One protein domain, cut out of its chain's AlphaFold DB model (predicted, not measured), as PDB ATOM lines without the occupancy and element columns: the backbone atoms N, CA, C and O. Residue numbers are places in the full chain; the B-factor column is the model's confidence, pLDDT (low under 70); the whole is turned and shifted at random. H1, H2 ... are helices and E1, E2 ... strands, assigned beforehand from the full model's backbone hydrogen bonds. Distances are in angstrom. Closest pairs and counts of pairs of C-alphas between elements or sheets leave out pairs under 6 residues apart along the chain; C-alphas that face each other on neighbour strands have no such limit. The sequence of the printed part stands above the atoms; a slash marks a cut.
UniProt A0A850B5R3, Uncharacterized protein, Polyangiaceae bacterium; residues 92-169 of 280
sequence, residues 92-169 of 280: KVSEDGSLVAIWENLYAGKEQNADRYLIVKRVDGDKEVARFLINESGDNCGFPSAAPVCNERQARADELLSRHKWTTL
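What this domain is: This is residues 92 to 169 of the 280 residues of an uncharacterized protein of Polyangiaceae bacterium (UniProt A0A850B5R3). A strongly twisted sheet of five strands has one helix, H1, packed along one face over E4 and E3, with the other face bare. The 78 printed residues give a meander, E1 to E4, each strand the antiparallel neighbour of the one before, then H1 and E5; the antiparallel order is E4 E3 E2 E1 E5. This mixed, two-layer domain is only just compact, close to loose: radius of gyration of the C-alphas 13.8 A, spans 38 by 26 by 19 A.

Where its parts are: E1, residues 92 to 94, begins at C-alpha (103.234, 256.841, 356.341). E2 is 99 to 106, 21.6 A; E3 115 to 122 and E4 127 to 135, 22.8 A each; H1 147 to 162, 21.4 A. E5, 166 to 168, ends at C-alpha (102.680, 253.540, 353.417).

How they stand to each other: E3 and E4 form a hairpin, N 118 to O 132 being 2.9 A. E5 pairs with E1, N 93 to O 167 being 2.8 A. H1's height over the sheet is 9.0 A; its closest C-alphas to E4 are Arg 153 and Ile 134, 5.6 A. Every O i to N i+4 pair in H1 is within hydrogen-bond range.

The domain as a whole: The printed part has no cut. The E4 to H1 link is long, 11 residues. Residues 107 to 114 and 137 to 143 have pLDDT under 70.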
ATOM      1  N   LYS A  92     102.256 257.873 356.024       93.88
ATOM      2  CA  LYS A  92     103.234 256.841 356.341       93.88
ATOM      3  C   LYS A  92     103.197 256.548 357.828       93.88
ATOM      4  O   LYS A  92     102.869 257.417 358.632       93.88
ATOM      5  N   VAL A  93     103.554 255.327 358.177       96.19
ATOM      6  CA  VAL A  93     103.744 254.865 359.548       96.19
ATOM      7  C   VAL A  93     105.184 254.396 359.701       96.19
ATOM      8  O   VAL A  93     105.750 253.825 358.765       96.19
ATOM      9  N   SER A  94     105.803 254.687 360.840       96.94
ATOM     10  CA  SER A  94     107.150 254.199 361.126       96.94
ATOM     11  C   SER A  94     107.160 252.672 361.299       96.94
ATOM     12  O   SER A  94     106.145 252.059 361.634       96.94
ATOM     13  N   GLU A  95     108.306 252.032 361.076       95.25
ATOM     14  CA  GLU A  95     108.478 250.570 361.181       95.25
ATOM     15  C   GLU A  95     108.148 250.017 362.583       95.25
ATOM     16  O   GLU A  95     107.657 248.902 362.714       95.25
ATOM     17  N   ASP A  96     108.334 250.817 363.634       95.62
ATOM     18  CA  ASP A  96     107.940 250.499 365.017       95.62
ATOM     19  C   ASP A  96     106.472 250.878 365.341       95.62
ATOM     20  O   ASP A  96     105.974 250.667 366.452       95.62
ATOM     21  N   GLY A  97     105.763 251.490 364.389       96.19
ATOM     22  CA  GLY A  97     104.407 252.004 364.555       96.19
ATOM     23  C   GLY A  97     104.269 253.147 365.563       96.19
ATOM     24  O   GLY A  97     103.150 253.445 365.967       96.19
ATOM     25  N   SER A  98     105.360 253.757 366.039       97.12
ATOM     26  CA  SER A  98     105.308 254.818 367.057       97.12
ATOM     27  C   SER A  98     104.909 256.185 366.493       97.12
ATOM     28  O   SER A  98     104.358 257.018 367.226       97.12
ATOM     29  N   LEU A  99     105.130 256.412 365.194       97.44
ATOM     30  CA  LEU A  99     104.876 257.671 364.506       97.44
ATOM     31  C   LEU A  99     104.025 257.482 363.250       97.44
ATOM     32  O   LEU A  99     104.124 256.480 362.541       97.44
ATOM     33  N   VAL A 100     103.247 258.514 362.933       96.81
ATOM     34  CA  VAL A 100     102.623 258.700 361.621       96.81
ATOM     35  C   VAL A 100     103.067 260.023 361.017       96.81
ATOM     36  O   VAL A 100     103.116 261.038 361.711       96.81
ATOM     37  N   ALA A 101     103.378 260.001 359.726       95.31
ATOM     38  CA  ALA A 101     103.737 261.162 358.923       95.31
ATOM     39  C   ALA A 101     102.639 261.413 357.885       95.31
ATOM     40  O   ALA A 101     102.206 260.488 357.194       95.31
ATOM     41  N   ILE A 102     102.163 262.652 357.809       92.75
ATOM     42  CA  ILE A 102     100.978 263.052 357.054       92.75
ATOM     43  C   ILE A 102     101.358 264.256 356.205       92.75
ATOM     44  O   ILE A 102     101.720 265.300 356.747       92.75
ATOM     45  N   TRP A 103     101.258 264.111 354.888       88.50
ATOM     46  CA  TRP A 103     101.398 265.226 353.962       88.50
ATOM     47  C   TRP A 103     100.016 265.794 353.655       88.50
ATOM     48  O   TRP A 103      99.119 265.071 353.211       88.50
ATOM     49  N   GLU A 104      99.846 267.083 353.916       82.94
ATOM     50  CA  GLU A 104      98.589 267.805 353.758       82.94
ATOM     51  C   GLU A 104      98.782 269.028 352.865       82.94
ATOM     52  O   GLU A 104      99.771 269.745 352.991       82.94
ATOM     53  N   ASN A 105      97.799 269.273 351.998       76.38
ATOM     54  CA  ASN A 105      97.677 270.519 351.258       76.38
ATOM     55  C   ASN A 105      96.541 271.330 351.893       76.38
ATOM     56  O   ASN A 105      95.394 270.877 351.869       76.38
ATOM     57  N   LEU A 106      96.841 272.510 352.433       70.06
ATOM     58  CA  LEU A 106      95.814 273.469 352.833       70.06
ATOM     59  C   LEU A 106      95.476 274.326 351.613       70.06
ATOM     60  O   LEU A 106      96.283 275.124 351.135       70.06
ATOM     61  N   TYR A 107      94.283 274.109 351.067       64.12
ATOM     62  CA  TYR A 107      93.798 274.867 349.922       64.12
ATOM     63  C   TYR A 107      93.354 276.263 350.362       64.12
ATOM     64  O   TYR A 107      92.279 276.425 350.936       64.12
ATOM     65  N   ALA A 108      94.127 277.287 350.005       48.16
ATOM     66  CA  ALA A 108      93.682 278.678 350.042       48.16
ATOM     67  C   ALA A 108      92.820 278.998 348.797       48.16
ATOM     68  O   ALA A 108      93.174 279.811 347.948       48.16
ATOM     69  N   GLY A 109      91.674 278.326 348.638       50.12
ATOM     70  CA  GLY A 109      90.730 278.603 347.546       50.12
ATOM     71  C   GLY A 109      91.094 278.004 346.174       50.12
ATOM     72  O   GLY A 109      91.692 276.938 346.085       50.12
ATOM     73  N   LYS A 110      90.631 278.648 345.086       43.56
ATOM     74  CA  LYS A 110      90.638 278.122 343.696       43.56
ATOM     75  C   LYS A 110      92.012 278.100 343.002       43.56
ATOM     76  O   LYS A 110      92.075 277.760 341.822       43.56
ATOM     77  N   GLU A 111      93.094 278.459 343.680       50.31
ATOM     78  CA  GLU A 111      94.406 278.594 343.045       50.31
ATOM     79  C   GLU A 111      95.312 277.386 343.302       50.31
ATOM     80  O   GLU A 111      95.287 276.764 344.359       50.31
ATOM     81  N   GLN A 112      96.151 277.068 342.311       52.56
ATOM     82  CA  GLN A 112      97.133 275.972 342.303       52.56
ATOM     83  C   GLN A 112      98.260 276.129 343.352       52.56
ATOM     84  O   GLN A 112      99.194 275.329 343.388       52.56
ATOM     85  N   ASN A 113      98.151 277.128 344.228       58.38
ATOM     86  CA  ASN A 113      99.122 277.522 345.239       58.38
ATOM     87  C   ASN A 113      98.606 277.119 346.626       58.38
ATOM     88  O   ASN A 113      98.236 277.971 347.421       58.38
ATOM     89  N   ALA A 114      98.507 275.818 346.898       67.69
ATOM     90  CA  ALA A 114      98.151 275.337 348.232       67.69
ATOM     91  C   ALA A 114      99.403 275.257 349.114       67.69
ATOM     92  O   ALA A 114     100.415 274.690 348.682       67.69
ATOM     93  N   ASP A 115      99.311 275.755 350.350       78.25
ATOM     94  CA  ASP A 115     100.339 275.498 351.354       78.25
ATOM     95  C   ASP A 115     100.459 273.985 351.552       78.25
ATOM     96  O   ASP A 115      99.456 273.274 351.671       78.25
ATOM     97  N   ARG A 116     101.687 273.481 351.632       81.94
ATOM     98  CA  ARG A 116     101.965 272.067 351.885       81.94
ATOM     99  C   ARG A 116     102.618 271.907 353.236       81.94
ATOM    100  O   ARG A 116     103.667 272.495 353.492       81.94
ATOM    101  N   TYR A 117     102.044 271.044 354.059       86.69
ATOM    102  CA  TYR A 117     102.561 270.724 355.378       86.69
ATOM    103  C   TYR A 117     102.932 269.250 355.478       86.69
ATOM    104  O   TYR A 117     102.222 268.376 354.981       86.69
ATOM    105  N   LEU A 118     104.018 268.976 356.198       91.06
ATOM    106  CA  LEU A 118     104.280 267.675 356.798       91.06
ATOM    107  C   LEU A 118     103.911 267.751 358.277       91.06
ATOM    108  O   LEU A 118     104.497 268.527 359.031       91.06
ATOM    109  N   ILE A 119     102.977 266.912 358.703       92.38
ATOM    110  CA  ILE A 119     102.590 266.746 360.102       92.38
ATOM    111  C   ILE A 119     103.086 265.381 360.565       92.38
ATOM    112  O   ILE A 119     102.781 264.361 359.946       92.38
ATOM    113  N   VAL A 120     103.812 265.344 361.681       94.69
ATOM    114  CA  VAL A 120     104.246 264.095 362.312       94.69
ATOM    115  C   VAL A 120     103.610 263.983 363.687       94.69
ATOM    116  O   VAL A 120     103.724 264.890 364.517       94.69
ATOM    117  N   LYS A 121     102.936 262.861 363.948       95.19
ATOM    118  CA  LYS A 121     102.269 262.589 365.226       95.19
ATOM    119  C   LYS A 121     102.793 261.312 365.861       95.19
ATOM    120  O   LYS A 121     103.030 260.327 365.170       95.19
ATOM    121  N   ARG A 122     102.902 261.316 367.191       96.06
ATOM    122  CA  ARG A 122     102.974 260.088 367.984       96.06
ATOM    123  C   ARG A 122     101.625 259.393 367.959       96.06
ATOM    124  O   ARG A 122     100.598 260.028 368.208       96.06
ATOM    125  N   VAL A 123     101.664 258.093 367.700       95.25
ATOM    126  CA  VAL A 123     100.490 257.221 367.759       95.25
ATOM    127  C   VAL A 123      99.982 257.134 369.195       95.25
ATOM    128  O   VAL A 123      98.792 257.317 369.455       95.25
ATOM    129  N   ASP A 124     100.896 256.967 370.148       92.56
ATOM    130  CA  ASP A 124     100.552 256.944 371.563       92.56
ATOM    131  C   ASP A 124     100.228 258.367 372.045       92.56
ATOM    132  O   ASP A 124     101.054 259.285 372.002       92.56
ATOM    133  N   GLY A 125      98.980 258.565 372.469       87.25
ATOM    134  CA  GLY A 125      98.482 259.852 372.956       87.25
ATOM    135  C   GLY A 125      98.064 260.854 371.873       87.25
ATOM    136  O   GLY A 125      97.578 261.923 372.229       87.25
ATOM    137  N   ASP A 126      98.169 260.518 370.582       90.81
ATOM    138  CA  ASP A 126      97.743 261.382 369.463       90.81
ATOM    139  C   ASP A 126      98.403 262.785 369.454       90.81
ATOM    140  O   ASP A 126      97.789 263.815 369.144       90.81
ATOM    141  N   LYS A 127      99.686 262.853 369.824       91.31
ATOM    142  CA  LYS A 127     100.414 264.120 369.980       91.31
ATOM    143  C   LYS A 127     101.186 264.479 368.716       91.31
ATOM    144  O   LYS A 127     102.080 263.744 368.313       91.31
ATOM    145  N   GLU A 128     100.909 265.647 368.139       92.44
ATOM    146  CA  GLU A 128     101.780 266.242 367.113       92.44
ATOM    147  C   GLU A 128     103.163 266.523 367.710       92.44
ATOM    148  O   GLU A 128     103.275 267.202 368.734       92.44
ATOM    149  N   VAL A 129     104.198 265.946 367.103       93.81
ATOM    150  CA  VAL A 129     105.598 266.120 367.511       93.81
ATOM    151  C   VAL A 129     106.356 267.065 366.600       93.81
ATOM    152  O   VAL A 129     107.327 267.664 367.047       93.81
ATOM    153  N   ALA A 130     105.911 267.200 365.355       92.00
ATOM    154  CA  ALA A 130     106.467 268.148 364.413       92.00
ATOM    155  C   ALA A 130     105.409 268.565 363.390       92.00
ATOM    156  O   ALA A 130     104.527 267.781 363.028       92.00
ATOM    157  N   ARG A 131     105.545 269.799 362.915       92.12
ATOM    158  CA  ARG A 131     104.820 270.347 361.776       92.12
ATOM    159  C   ARG A 131     105.791 271.204 360.986       92.12
ATOM    160  O   ARG A 131     106.375 272.131 361.540       92.12
ATOM    161  N   PHE A 132     105.955 270.882 359.714       89.00
ATOM    162  CA  PHE A 132     106.818 271.610 358.798       89.00
ATOM    163  C   PHE A 132     105.964 272.190 357.684       89.00
ATOM    164  O   PHE A 132     105.227 271.450 357.036       89.00
ATOM    165  N   LEU A 133     106.071 273.497 357.464       87.31
ATOM    166  CA  LEU A 133     105.636 274.120 356.222       87.31
ATOM    167  C   LEU A 133     106.680 273.768 355.162       87.31
ATOM    168  O   LEU A 133     107.825 274.199 355.267       87.31
ATOM    169  N   ILE A 134     106.302 272.931 354.203       82.69
ATOM    170  CA  ILE A 134     107.166 272.481 353.107       82.69
ATOM    171  C   ILE A 134     107.109 273.484 351.958       82.69
ATOM    172  O   ILE A 134     108.138 273.829 351.385       82.69
ATOM    173  N   ASN A 135     105.908 273.969 351.648       78.75
ATOM    174  CA  ASN A 135     105.675 274.954 350.604       78.75
ATOM    175  C   ASN A 135     104.586 275.934 351.053       78.75
ATOM    176  O   ASN A 135     103.599 275.495 351.635       78.75
ATOM    177  N   GLU A 136     104.760 277.221 350.782       75.38
ATOM    178  CA  GLU A 136     103.824 278.288 351.132       75.38
ATOM    179  C   GLU A 136     103.150 278.816 349.861       75.38
ATOM    180  O   GLU A 136     103.762 278.926 348.799       75.38
ATOM    181  N   SER A 137     101.866 279.126 349.950       64.00
ATOM    182  CA  SER A 137     101.084 279.716 348.873       64.00
ATOM    183  C   SER A 137     101.701 281.056 348.456       64.00
ATOM    184  O   SER A 137     101.735 282.020 349.212       64.00
ATOM    185  N   GLY A 138     102.243 281.102 347.236       58.44
ATOM    186  CA  GLY A 138     102.966 282.264 346.701       58.44
ATOM    187  C   GLY A 138     104.486 282.077 346.630       58.44
ATOM    188  O   GLY A 138     105.114 282.643 345.734       58.44
ATOM    189  N   ASP A 139     105.057 281.196 347.455       60.41
ATOM    190  CA  ASP A 139     106.431 280.712 347.308       60.41
ATOM    191  C   ASP A 139     106.433 279.600 346.262       60.41
ATOM    192  O   ASP A 139     106.451 278.409 346.558       60.41
ATOM    193  N   ASN A 140     106.377 279.952 344.983       65.25
ATOM    194  CA  ASN A 140     106.516 278.928 343.960       65.25
ATOM    195  C   ASN A 140     107.969 278.420 343.997       65.25
ATOM    196  O   ASN A 140     108.859 279.043 343.423       65.25
ATOM    197  N   CYS A 141     108.209 277.295 344.683       68.81
ATOM    198  CA  CYS A 141     109.522 276.649 344.829       68.81
ATOM    199  C   CYS A 141     110.192 276.302 343.482       68.81
ATOM    200  O   CYS A 141     111.353 275.903 343.459       68.81
ATOM    201  N   GLY A 142     109.475 276.458 342.362       64.75
ATOM    202  CA  GLY A 142     110.037 276.449 341.014       64.75
ATOM    203  C   GLY A 142     110.833 277.707 340.632       64.75
ATOM    204  O   GLY A 142     111.555 277.669 339.639       64.75
ATOM    205  N   PHE A 143     110.740 278.812 341.382       69.38
ATOM    206  CA  PHE A 143     111.532 280.021 341.144       69.38
ATOM    207  C   PHE A 143     112.878 279.977 341.887       69.38
ATOM    208  O   PHE A 143     112.907 279.673 343.084       69.38
ATOM    209  N   PRO A 144     113.990 280.385 341.241       73.38
ATOM    210  CA  PRO A 144     115.323 280.368 341.852       73.38
ATOM    211  C   PRO A 144     115.445 281.156 343.162       73.38
ATOM    212  O   PRO A 144     116.260 280.806 344.010       73.38
ATOM    213  N   SER A 145     114.643 282.210 343.346       77.56
ATOM    214  CA  SER A 145     114.657 283.043 344.556       77.56
ATOM    215  C   SER A 145     114.007 282.374 345.771       77.56
ATOM    216  O   SER A 145     114.421 282.647 346.894       77.56
ATOM    217  N   ALA A 146     113.016 281.501 345.563       76.25
ATOM    218  CA  ALA A 146     112.302 280.790 346.630       76.25
ATOM    219  C   ALA A 146     112.892 279.395 346.910       76.25
ATOM    220  O   ALA A 146     112.761 278.868 348.016       76.25
ATOM    221  N   ALA A 147     113.592 278.810 345.930       78.94
ATOM    222  CA  ALA A 147     114.172 277.472 346.028       78.94
ATOM    223  C   ALA A 147     115.061 277.243 347.273       78.94
ATOM    224  O   ALA A 147     114.900 276.197 347.905       78.94
ATOM    225  N   PRO A 148     115.942 278.174 347.707       83.50
ATOM    226  CA  PRO A 148     116.757 277.961 348.906       83.50
ATOM    227  C   PRO A 148     115.924 277.758 350.178       83.50
ATOM    228  O   PRO A 148     116.228 276.874 350.975       83.50
ATOM    229  N   VAL A 149     114.844 278.529 350.337       84.38
ATOM    230  CA  VAL A 149     113.951 278.449 351.503       84.38
ATOM    231  C   VAL A 149     113.177 277.132 351.494       84.38
ATOM    232  O   VAL A 149     113.093 276.455 352.521       84.38
ATOM    233  N   CYS A 150     112.657 276.725 350.332       81.06
ATOM    234  CA  CYS A 150     111.982 275.436 350.188       81.06
ATOM    235  C   CYS A 150     112.931 274.262 350.469       81.06
ATOM    236  O   CYS A 150     112.565 273.339 351.196       81.06
ATOM    237  N   ASN A 151     114.167 274.319 349.965       83.12
ATOM    238  CA  ASN A 151     115.178 273.289 350.200       83.12
ATOM    239  C   ASN A 151     115.558 273.187 351.680       83.12
ATOM    240  O   ASN A 151     115.698 272.081 352.193       83.12
ATOM    241  N   GLU A 152     115.686 274.308 352.392       87.31
ATOM    242  CA  GLU A 152     115.951 274.303 353.835       87.31
ATOM    243  C   GLU A 152     114.786 273.682 354.625       87.31
ATOM    244  O   GLU A 152     114.997 272.835 355.499       87.31
ATOM    245  N   ARG A 153     113.544 274.071 354.302       86.94
ATOM    246  CA  ARG A 153     112.321 273.515 354.907       86.94
ATOM    247  C   ARG A 153     112.230 272.002 354.672       86.94
ATOM    248  O   ARG A 153     111.982 271.248 355.616       86.94
ATOM    249  N   GLN A 154     112.498 271.564 353.442       84.88
ATOM    250  CA  GLN A 154     112.509 270.157 353.049       84.88
ATOM    251  C   GLN A 154     113.630 269.379 353.749       84.88
ATOM    252  O   GLN A 154     113.361 268.340 354.341       84.88
ATOM    253  N   ALA A 155     114.854 269.913 353.792       86.62
ATOM    254  CA  ALA A 155     115.987 269.262 354.448       86.62
ATOM    255  C   ALA A 155     115.727 269.000 355.941       86.62
ATOM    256  O   ALA A 155     116.075 267.938 356.452       86.62
ATOM    257  N   ARG A 156     115.056 269.924 356.643       88.06
ATOM    258  CA  ARG A 156     114.649 269.723 358.047       88.06
ATOM    259  C   ARG A 156     113.607 268.616 358.206       88.06
ATOM    260  O   ARG A 156     113.668 267.846 359.166       88.06
ATOM    261  N   ALA A 157     112.648 268.541 357.285       89.25
ATOM    262  CA  ALA A 157     111.673 267.458 357.259       89.25
ATOM    263  C   ALA A 157     112.362 266.109 356.995       89.25
ATOM    264  O   ALA A 157     112.119 265.146 357.726       89.25
ATOM    265  N   ASP A 158     113.268 266.059 356.021       88.06
ATOM    266  CA  ASP A 158     114.020 264.858 355.656       88.06
ATOM    267  C   ASP A 158     114.946 264.394 356.778       88.06
ATOM    268  O   ASP A 158     115.028 263.196 357.048       88.06
ATOM    269  N   GLU A 159     115.576 265.315 357.509       90.06
ATOM    270  CA  GLU A 159     116.379 264.977 358.684       90.06
ATOM    271  C   GLU A 159     115.543 264.217 359.722       90.06
ATOM    272  O   GLU A 159     115.988 263.199 360.253       90.06
ATOM    273  N   LEU A 160     114.310 264.659 359.991       87.88
ATOM    274  CA  LEU A 160     113.417 263.963 360.917       87.88
ATOM    275  C   LEU A 160     112.946 262.619 360.351       87.88
ATOM    276  O   LEU A 160     112.936 261.622 361.076       87.88
ATOM    277  N   LEU A 161     112.558 262.579 359.075       89.06
ATOM    278  CA  LEU A 161     112.067 261.360 358.436       89.06
ATOM    279  C   LEU A 161     113.172 260.300 358.323       89.06
ATOM    280  O   LEU A 161     112.900 259.129 358.561       89.06
ATOM    281  N   SER A 162     114.422 260.678 358.061       91.19
ATOM    282  CA  SER A 162     115.548 259.740 357.919       91.19
ATOM    283  C   SER A 162     115.852 258.920 359.181       91.19
ATOM    284  O   SER A 162     116.467 257.858 359.098       91.19
ATOM    285  N   ARG A 163     115.383 259.368 360.354       92.88
ATOM    286  CA  ARG A 163     115.586 258.686 361.646       92.88
ATOM    287  C   ARG A 163     114.754 257.414 361.798       92.88
ATOM    288  O   ARG A 163     114.980 256.650 362.733       92.88
ATOM    289  N   HIS A 164     113.790 257.192 360.909       92.88
ATOM    290  CA  HIS A 164     112.903 256.040 360.936       92.88
ATOM    291  C   HIS A 164     112.784 255.436 359.541       92.88
ATOM    292  O   HIS A 164     112.846 256.134 358.531       92.88
ATOM    293  N   LYS A 165     112.533 254.129 359.477       92.31
ATOM    294  CA  LYS A 165     112.000 253.529 358.254       92.31
ATOM    295  C   LYS A 165     110.493 253.716 358.226       92.31
ATOM    296  O   LYS A 165     109.837 253.597 359.262       92.31
ATOM    297  N   TRP A 166     109.956 253.994 357.045       93.19
ATOM    298  CA  TRP A 166     108.551 254.330 356.859       93.19
ATOM    299  C   TRP A 166     107.883 253.389 355.868       93.19
ATOM    300  O   TRP A 166     108.452 253.061 354.828       93.19
ATOM    301  N   THR A 167     106.638 253.029 356.155       91.19
ATOM    302  CA  THR A 167     105.775 252.245 355.271       91.19
ATOM    303  C   THR A 167     104.493 253.024 354.996       91.19
ATOM    304  O   THR A 167     104.000 253.747 355.860       91.19
ATOM    305  N   THR A 168     103.952 252.907 353.788       90.25
ATOM    306  CA  THR A 168     102.680 253.540 353.417       90.25
ATOM    307  C   THR A 168     101.522 252.910 354.194       90.25
ATOM    308  O   THR A 168     101.438 251.690 354.308       90.25
ATOM    309  N   LEU A 169     100.627 253.740 354.734       88.56
ATOM    310  CA  LEU A 169      99.373 253.284 355.337       88.56
ATOM    311  C   LEU A 169      98.367 252.912 354.245       88.56
ATOM    312  O   LEU A 169      98.209 253.655 353.276       88.56
TER     313      LEU A 169